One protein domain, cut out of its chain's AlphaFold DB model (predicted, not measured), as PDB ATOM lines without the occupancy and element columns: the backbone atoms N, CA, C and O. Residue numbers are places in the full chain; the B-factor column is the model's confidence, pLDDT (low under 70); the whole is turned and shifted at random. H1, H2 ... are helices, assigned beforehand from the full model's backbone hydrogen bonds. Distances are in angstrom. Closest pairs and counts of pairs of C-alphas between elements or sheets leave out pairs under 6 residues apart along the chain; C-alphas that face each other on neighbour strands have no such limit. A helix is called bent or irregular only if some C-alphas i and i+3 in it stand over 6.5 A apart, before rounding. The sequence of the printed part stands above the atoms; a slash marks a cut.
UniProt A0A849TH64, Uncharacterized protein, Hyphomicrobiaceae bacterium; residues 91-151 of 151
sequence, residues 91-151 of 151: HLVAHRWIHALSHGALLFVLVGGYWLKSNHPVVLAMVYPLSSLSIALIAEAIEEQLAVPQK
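What this domain is: This is residues 91 to 151 of the 151 residues of an uncharacterized protein of Hyphomicrobiaceae bacterium (UniProt A0A849TH64). Two long helices joined by a tight turn fold back on each other and cross near Leu 106 and Ser 131; H1 is sharply kinked, and residues 91 to 97 and 139 to 151 stick out apart from the body. The printed part has 61 residues with H1 then H2 and no named strand, all helix. It is loose, with a radius of gyration of the C-alphas of 14.5 A, spanning 51 by 24 by 15 A.

Where its parts are: H1, residues 92 to 119, begins at C-alpha 92 (66.759, 9.603, 281.101) and is 36.3 A long. It has a kink of 76 degrees near residue 112 and is irregular: C-alphas 111 and 114 are 7.9 A apart. H2, residues 121 to 147, is 38.9 A long and ends at C-alpha 147 (55.599, 11.247, 260.886). It has a kink of 31 degrees near residue 128 and is only just irregular: C-alphas 126 and 129 are 6.7 A apart.

How they stand to each other: H2 touches H1 with residues 123 to 134 alone; the closest C-alphas, of Leu 106 and Ser 131, are 4.1 A apart. Their rough lines run opposite ways at a steep tilt of 48 degrees. O i to N i+4 pairs are within hydrogen-bond range in 22 of 24 for H1 and 21 of 23 for H2.

The domain as a whole: The farthest C-alphas, of Asn 119 and Lys 151, are 51.6 A apart. The printed part has no cut, and the link H1 to H2 is tight. In this model, pLDDT is under 70 at residues 148 to 151.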
ATOM      1  N   HIS A  91      64.140  13.423 282.754       89.06
ATOM      2  CA  HIS A  91      65.473  12.829 282.803       89.06
ATOM      3  C   HIS A  91      65.469  11.385 282.262       89.06
ATOM      4  O   HIS A  91      64.499  10.641 282.422       89.06
ATOM      5  N   LEU A  92      66.592  10.941 281.689       85.69
ATOM      6  CA  LEU A  92      66.759   9.603 281.101       85.69
ATOM      7  C   LEU A  92      66.388   8.456 282.062       85.69
ATOM      8  O   LEU A  92      65.931   7.391 281.651       85.69
ATOM      9  N   VAL A  93      66.618   8.649 283.361       90.25
ATOM     10  CA  VAL A  93      66.260   7.659 284.389       90.25
ATOM     11  C   VAL A  93      64.741   7.548 284.543       90.25
ATOM     12  O   VAL A  93      64.228   6.437 284.602       90.25
ATOM     13  N   ALA A  94      64.016   8.669 284.547       86.00
ATOM     14  CA  ALA A  94      62.557   8.667 284.642       86.00
ATOM     15  C   ALA A  94      61.923   7.999 283.414       86.00
ATOM     16  O   ALA A  94      61.032   7.168 283.568       86.00
ATOM     17  N   HIS A  95      62.459   8.270 282.220       86.19
ATOM     18  CA  HIS A  95      62.093   7.556 280.996       86.19
ATOM     19  C   HIS A  95      62.237   6.039 281.155       86.19
ATOM     20  O   HIS A  95      61.278   5.302 280.940       86.19
ATOM     21  N   ARG A  96      63.413   5.569 281.591       88.31
ATOM     22  CA  ARG A  96      63.658   4.134 281.800       88.31
ATOM     23  C   ARG A  96      62.671   3.509 282.782       88.31
ATOM     24  O   ARG A  96      62.183   2.418 282.512       88.31
ATOM     25  N   TRP A  97      62.349   4.195 283.878       90.88
ATOM     26  CA  TRP A  97      61.369   3.704 284.848       90.88
ATOM     27  C   TRP A  97      59.959   3.620 284.277       90.88
ATOM     28  O   TRP A  97      59.305   2.599 284.471       90.88
ATOM     29  N   ILE A  98      59.504   4.648 283.559       88.81
ATOM     30  CA  ILE A  98      58.182   4.646 282.920       88.81
ATOM     31  C   ILE A  98      58.079   3.465 281.952       88.81
ATOM     32  O   ILE A  98      57.166   2.656 282.080       88.81
ATOM     33  N   HIS A  99      59.060   3.299 281.062       89.12
ATOM     34  CA  HIS A  99      59.093   2.183 280.110       89.12
ATOM     35  C   HIS A  99      59.150   0.821 280.803       89.12
ATOM     36  O   HIS A  99      58.357  -0.061 280.483       89.12
ATOM     37  N   ALA A 100      60.041   0.646 281.781       90.19
ATOM     38  CA  ALA A 100      60.183  -0.618 282.501       90.19
ATOM     39  C   ALA A 100      58.899  -1.001 283.251       90.19
ATOM     40  O   ALA A 100      58.458  -2.147 283.168       90.19
ATOM     41  N   LEU A 101      58.275  -0.046 283.947       90.56
ATOM     42  CA  LEU A 101      57.032  -0.278 284.684       90.56
ATOM     43  C   LEU A 101      55.864  -0.551 283.739       90.56
ATOM     44  O   LEU A 101      55.110  -1.493 283.967       90.56
ATOM     45  N   SER A 102      55.720   0.234 282.674       87.69
ATOM     46  CA  SER A 102      54.637   0.073 281.708       87.69
ATOM     47  C   SER A 102      54.739  -1.241 280.939       87.69
ATOM     48  O   SER A 102      53.785  -2.022 280.926       87.69
ATOM     49  N   HIS A 103      55.888  -1.528 280.327       91.38
ATOM     50  CA  HIS A 103      56.084  -2.769 279.576       91.38
ATOM     51  C   HIS A 103      56.094  -3.996 280.490       91.38
ATOM     52  O   HIS A 103      55.515  -5.022 280.135       91.38
ATOM     53  N   GLY A 104      56.682  -3.886 281.686       91.25
ATOM     54  CA  GLY A 104      56.636  -4.941 282.696       91.25
ATOM     55  C   GLY A 104      55.204  -5.257 283.129       91.25
ATOM     56  O   GLY A 104      54.819  -6.422 283.172       91.25
ATOM     57  N   ALA A 105      54.384  -4.229 283.365       88.75
ATOM     58  CA  ALA A 105      52.963  -4.386 283.657       88.75
ATOM     59  C   ALA A 105      52.202  -5.054 282.504       88.75
ATOM     60  O   ALA A 105      51.407  -5.963 282.740       88.75
ATOM     61  N   LEU A 106      52.454  -4.643 281.257       88.56
ATOM     62  CA  LEU A 106      51.833  -5.265 280.089       88.56
ATOM     63  C   LEU A 106      52.211  -6.747 279.974       88.56
ATOM     64  O   LEU A 106      51.329  -7.587 279.810       88.56
ATOM     65  N   LEU A 107      53.494  -7.080 280.119       90.88
ATOM     66  CA  LEU A 107      53.968  -8.462 280.081       90.88
ATOM     67  C   LEU A 107      53.340  -9.302 281.203       90.88
ATOM     68  O   LEU A 107      52.887 -10.419 280.958       90.88
ATOM     69  N   PHE A 108      53.258  -8.752 282.414       90.75
ATOM     70  CA  PHE A 108      52.631  -9.413 283.556       90.75
ATOM     71  C   PHE A 108      51.151  -9.727 283.299       90.75
ATOM     72  O   PHE A 108      50.700 -10.839 283.580       90.75
ATOM     73  N   VAL A 109      50.408  -8.791 282.698       87.69
ATOM     74  CA  VAL A 109      49.008  -9.009 282.298       87.69
ATOM     75  C   VAL A 109      48.897 -10.039 281.172       87.69
ATOM     76  O   VAL A 109      48.003 -10.880 281.220       87.69
ATOM     77  N   LEU A 110      49.790 -10.023 280.181       88.25
ATOM     78  CA  LEU A 110      49.749 -10.972 279.061       88.25
ATOM     79  C   LEU A 110      50.034 -12.413 279.501       88.25
ATOM     80  O   LEU A 110      49.331 -13.330 279.081       88.25
ATOM     81  N   VAL A 111      51.038 -12.617 280.356       92.06
ATOM     82  CA  VAL A 111      51.460 -13.956 280.804       92.06
ATOM     83  C   VAL A 111      50.572 -14.471 281.935       92.06
ATOM     84  O   VAL A 111      50.161 -15.628 281.936       92.06
ATOM     85  N   GLY A 112      50.271 -13.616 282.912       86.25
ATOM     86  CA  GLY A 112      49.578 -14.002 284.138       86.25
ATOM     87  C   GLY A 112      48.088 -13.680 284.153       86.25
ATOM     88  O   GLY A 112      47.412 -14.067 285.103       86.25
ATOM     89  N   GLY A 113      47.557 -12.971 283.154       83.88
ATOM     90  CA  GLY A 113      46.237 -12.336 283.222       83.88
ATOM     91  C   GLY A 113      45.095 -13.288 283.553       83.88
ATOM     92  O   GLY A 113      44.234 -12.945 284.360       83.88
ATOM     93  N   TYR A 114      45.107 -14.503 282.997       81.31
ATOM     94  CA  TYR A 114      44.081 -15.502 283.303       81.31
ATOM     95  C   TYR A 114      44.142 -15.958 284.767       81.31
ATOM     96  O   TYR A 114      43.128 -15.978 285.460       81.31
ATOM     97  N   TRP A 115      45.341 -16.261 285.267       88.44
ATOM     98  CA  TRP A 115      45.541 -16.676 286.653       88.44
ATOM     99  C   TRP A 115      45.251 -15.535 287.641       88.44
ATOM    100  O   TRP A 115      44.569 -15.747 288.644       88.44
ATOM    101  N   LEU A 116      45.696 -14.317 287.322       80.69
ATOM    102  CA  LEU A 116      45.423 -13.094 288.075       80.69
ATOM    103  C   LEU A 116      43.931 -12.787 288.138       80.69
ATOM    104  O   LEU A 116      43.425 -12.460 289.204       80.69
ATOM    105  N   LYS A 117      43.208 -12.934 287.025       78.12
ATOM    106  CA  LYS A 117      41.760 -12.711 286.988       78.12
ATOM    107  C   LYS A 117      41.027 -13.642 287.951       78.12
ATOM    108  O   LYS A 117      40.100 -13.201 288.624       78.12
ATOM    109  N   SER A 118      41.448 -14.903 288.015       74.25
ATOM    110  CA  SER A 118      40.798 -15.921 288.841       74.25
ATOM    111  C   SER A 118      41.179 -15.836 290.322       74.25
ATOM    112  O   SER A 118      40.325 -16.073 291.169       74.25
ATOM    113  N   ASN A 119      42.430 -15.489 290.649       79.19
ATOM    114  CA  ASN A 119      42.945 -15.564 292.026       79.19
ATOM    115  C   ASN A 119      43.156 -14.192 292.691       79.19
ATOM    116  O   ASN A 119      42.998 -14.061 293.902       79.19
ATOM    117  N   HIS A 120      43.501 -13.159 291.918       80.94
ATOM    118  CA  HIS A 120      43.853 -11.826 292.422       80.94
ATOM    119  C   HIS A 120      43.307 -10.698 291.519       80.94
ATOM    120  O   HIS A 120      44.081  -9.899 290.977       80.94
ATOM    121  N   PRO A 121      41.974 -10.583 291.354       73.25
ATOM    122  CA  PRO A 121      41.363  -9.628 290.424       73.25
ATOM    123  C   PRO A 121      41.681  -8.163 290.759       73.25
ATOM    124  O   PRO A 121      41.782  -7.337 289.858       73.25
ATOM    125  N   VAL A 122      41.908  -7.841 292.038       72.31
ATOM    126  CA  VAL A 122      42.321  -6.495 292.476       72.31
ATOM    127  C   VAL A 122      43.721  -6.149 291.967       72.31
ATOM    128  O   VAL A 122      43.946  -5.045 291.480       72.31
ATOM    129  N   VAL A 123      44.659  -7.101 292.016       78.25
ATOM    130  CA  VAL A 123      46.021  -6.897 291.498       78.25
ATOM    131  C   VAL A 123      45.971  -6.683 289.992       78.25
ATOM    132  O   VAL A 123      46.580  -5.746 289.484       78.25
ATOM    133  N   LEU A 124      45.185  -7.496 289.282       79.25
ATOM    134  CA  LEU A 124      44.975  -7.318 287.849       79.25
ATOM    135  C   LEU A 124      44.450  -5.912 287.536       79.25
ATOM    136  O   LEU A 124      44.960  -5.242 286.637       79.25
ATOM    137  N   ALA A 125      43.480  -5.446 288.324       72.75
ATOM    138  CA  ALA A 125      42.907  -4.122 288.181       72.75
ATOM    139  C   ALA A 125      43.959  -3.012 288.359       72.75
ATOM    140  O   ALA A 125      44.041  -2.099 287.545       72.75
ATOM    141  N   MET A 126      44.840  -3.118 289.354       74.50
ATOM    142  CA  MET A 126      45.900  -2.124 289.581       74.50
ATOM    143  C   MET A 126      46.976  -2.097 288.490       74.50
ATOM    144  O   MET A 126      47.586  -1.053 288.263       74.50
ATOM    145  N   VAL A 127      47.224  -3.222 287.816       83.19
ATOM    146  CA  VAL A 127      48.257  -3.315 286.772       83.19
ATOM    147  C   VAL A 127      47.743  -2.814 285.415       83.19
ATOM    148  O   VAL A 127      48.520  -2.276 284.621       83.19
ATOM    149  N   TYR A 128      46.437  -2.912 285.151       79.25
ATOM    150  CA  TYR A 128      45.824  -2.477 283.889       79.25
ATOM    151  C   TYR A 128      46.168  -1.041 283.444       79.25
ATOM    152  O   TYR A 128      46.467  -0.859 282.264       79.25
ATOM    153  N   PRO A 129      46.186  -0.011 284.310       78.25
ATOM    154  CA  PRO A 129      46.546   1.349 283.913       78.25
ATOM    155  C   PRO A 129      47.992   1.466 283.419       78.25
ATOM    156  O   PRO A 129      48.250   2.164 282.442       78.25
ATOM    157  N   LEU A 130      48.927   0.748 284.053       83.56
ATOM    158  CA  LEU A 130      50.334   0.707 283.641       83.56
ATOM    159  C   LEU A 130      50.505  -0.059 282.321       83.56
ATOM    160  O   LEU A 130      51.256   0.368 281.446       83.56
ATOM    161  N   SER A 131      49.751  -1.146 282.152       84.50
ATOM    162  CA  SER A 131      49.645  -1.893 280.894       84.50
ATOM    163  C   SER A 131      49.078  -1.023 279.759       84.50
ATOM    164  O   SER A 131      49.624  -1.016 278.658       84.50
ATOM    165  N   SER A 132      48.030  -0.239 280.019       81.75
ATOM    166  CA  SER A 132      47.449   0.702 279.052       81.75
ATOM    167  C   SER A 132      48.439   1.810 278.684       81.75
ATOM    168  O   SER A 132      48.551   2.186 277.517       81.75
ATOM    169  N   LEU A 133      49.216   2.288 279.662       83.81
ATOM    170  CA  LEU A 133      50.290   3.250 279.431       83.81
ATOM    171  C   LEU A 133      51.343   2.702 278.462       83.81
ATOM    172  O   LEU A 133      51.769   3.419 277.563       83.81
ATOM    173  N   SER A 134      51.695   1.416 278.575       85.94
ATOM    174  CA  SER A 134      52.585   0.752 277.612       85.94
ATOM    175  C   SER A 134      52.039   0.812 276.192       85.94
ATOM    176  O   SER A 134      52.799   1.058 275.262       85.94
ATOM    177  N   ILE A 135      50.743   0.556 276.009       83.50
ATOM    178  CA  ILE A 135      50.115   0.581 274.683       83.50
ATOM    179  C   ILE A 135      50.139   2.007 274.122       83.50
ATOM    180  O   ILE A 135      50.453   2.194 272.950       83.50
ATOM    181  N   ALA A 136      49.865   3.010 274.959       82.06
ATOM    182  CA  ALA A 136      49.926   4.412 274.558       82.06
ATOM    183  C   ALA A 136      51.340   4.834 274.125       82.06
ATOM    184  O   ALA A 136      51.478   5.461 273.081       82.06
ATOM    185  N   LEU A 137      52.375   4.437 274.874       82.81
ATOM    186  CA  LEU A 137      53.775   4.725 274.538       82.81
ATOM    187  C   LEU A 137      54.213   4.041 273.236       82.81
ATOM    188  O   LEU A 137      54.932   4.638 272.441       82.81
ATOM    189  N   ILE A 138      53.765   2.804 272.997       84.75
ATOM    190  CA  ILE A 138      54.017   2.102 271.730       84.75
ATOM    191  C   ILE A 138      53.345   2.843 270.573       84.75
ATOM    192  O   ILE A 138      53.984   3.071 269.551       84.75
ATOM    193  N   ALA A 139      52.076   3.231 270.728       81.44
ATOM    194  CA  ALA A 139      51.346   3.960 269.695       81.44
ATOM    195  C   ALA A 139      52.032   5.291 269.355       81.44
ATOM    196  O   ALA A 139      52.241   5.579 268.182       81.44
ATOM    197  N   GLU A 140      52.451   6.049 270.369       78.81
ATOM    198  CA  GLU A 140      53.173   7.313 270.192       78.81
ATOM    199  C   GLU A 140      54.511   7.104 269.463       78.81
ATOM    200  O   GLU A 140      54.806   7.818 268.509       78.81
ATOM    201  N   ALA A 141      55.276   6.063 269.809       81.19
ATOM    202  CA  ALA A 141      56.523   5.736 269.111       81.19
ATOM    203  C   ALA A 141      56.306   5.351 267.634       81.19
ATOM    204  O   ALA A 141      57.123   5.695 266.776       81.19
ATOM    205  N   ILE A 142      55.218   4.639 267.322       81.31
ATOM    206  CA  ILE A 142      54.847   4.304 265.938       81.31
ATOM    207  C   ILE A 142      54.443   5.571 265.175       81.31
ATOM    208  O   ILE A 142      54.903   5.778 264.051       81.31
ATOM    209  N   GLU A 143      53.612   6.426 265.776       78.69
ATOM    210  CA  GLU A 143      53.191   7.703 265.190       78.69
ATOM    211  C   GLU A 143      54.396   8.605 264.889       78.69
ATOM    212  O   GLU A 143      54.480   9.165 263.796       78.69
ATOM    213  N   GLU A 144      55.368   8.688 265.802       79.38
ATOM    214  CA  GLU A 144      56.609   9.435 265.579       79.38
ATOM    215  C   GLU A 144      57.414   8.878 264.399       79.38
ATOM    216  O   GLU A 144      57.854   9.654 263.553       79.38
ATOM    217  N   GLN A 145      57.571   7.554 264.284       79.81
ATOM    218  CA  GLN A 145      58.295   6.941 263.160       79.81
ATOM    219  C   GLN A 145      57.610   7.176 261.810       79.81
ATOM    220  O   GLN A 145      58.293   7.378 260.807       79.81
ATOM    221  N   LEU A 146      56.276   7.164 261.777       79.69
ATOM    222  CA  LEU A 146      55.494   7.409 260.562       79.69
ATOM    223  C   LEU A 146      55.466   8.892 260.161       79.69
ATOM    224  O   LEU A 146      55.326   9.201 258.979       79.69
ATOM    225  N   ALA A 147      55.589   9.805 261.126       74.94
ATOM    226  CA  ALA A 147      55.599  11.247 260.886       74.94
ATOM    227  C   ALA A 147      56.948  11.776 260.365       74.94
ATOM    228  O   ALA A 147      57.002  12.891 259.839       74.94
ATOM    229  N   VAL A 148      58.039  11.008 260.487       60.88
ATOM    230  CA  VAL A 148      59.323  11.366 259.869       60.88
ATOM    231  C   VAL A 148      59.207  11.175 258.350       60.88
ATOM    232  O   VAL A 148      58.935  10.058 257.906       60.88
ATOM    233  N   PRO A 149      59.430  12.217 257.522       54.09
ATOM    234  CA  PRO A 149      59.460  12.040 256.077       54.09
ATOM    235  C   PRO A 149      60.576  11.053 255.736       54.09
ATOM    236  O   PRO A 149      61.740  11.290 256.070       54.09
ATOM    237  N   GLN A 150      60.211   9.940 255.097       53.88
ATOM    238  CA  GLN A 150      61.178   8.987 254.566       53.88
ATOM    239  C   GLN A 150      62.051   9.730 253.548       53.88
ATOM    240  O   GLN A 150      61.557  10.173 252.512       53.88
ATOM    241  N   LYS A 151      63.315   9.955 253.912       45.84
ATOM    242  CA  LYS A 151      64.350  10.443 252.998       45.84
ATOM    243  C   LYS A 151      64.858   9.305 252.132       45.84
ATOM    244  O   LYS A 151      65.048   8.204 252.694       45.84
TER     245      LYS A 151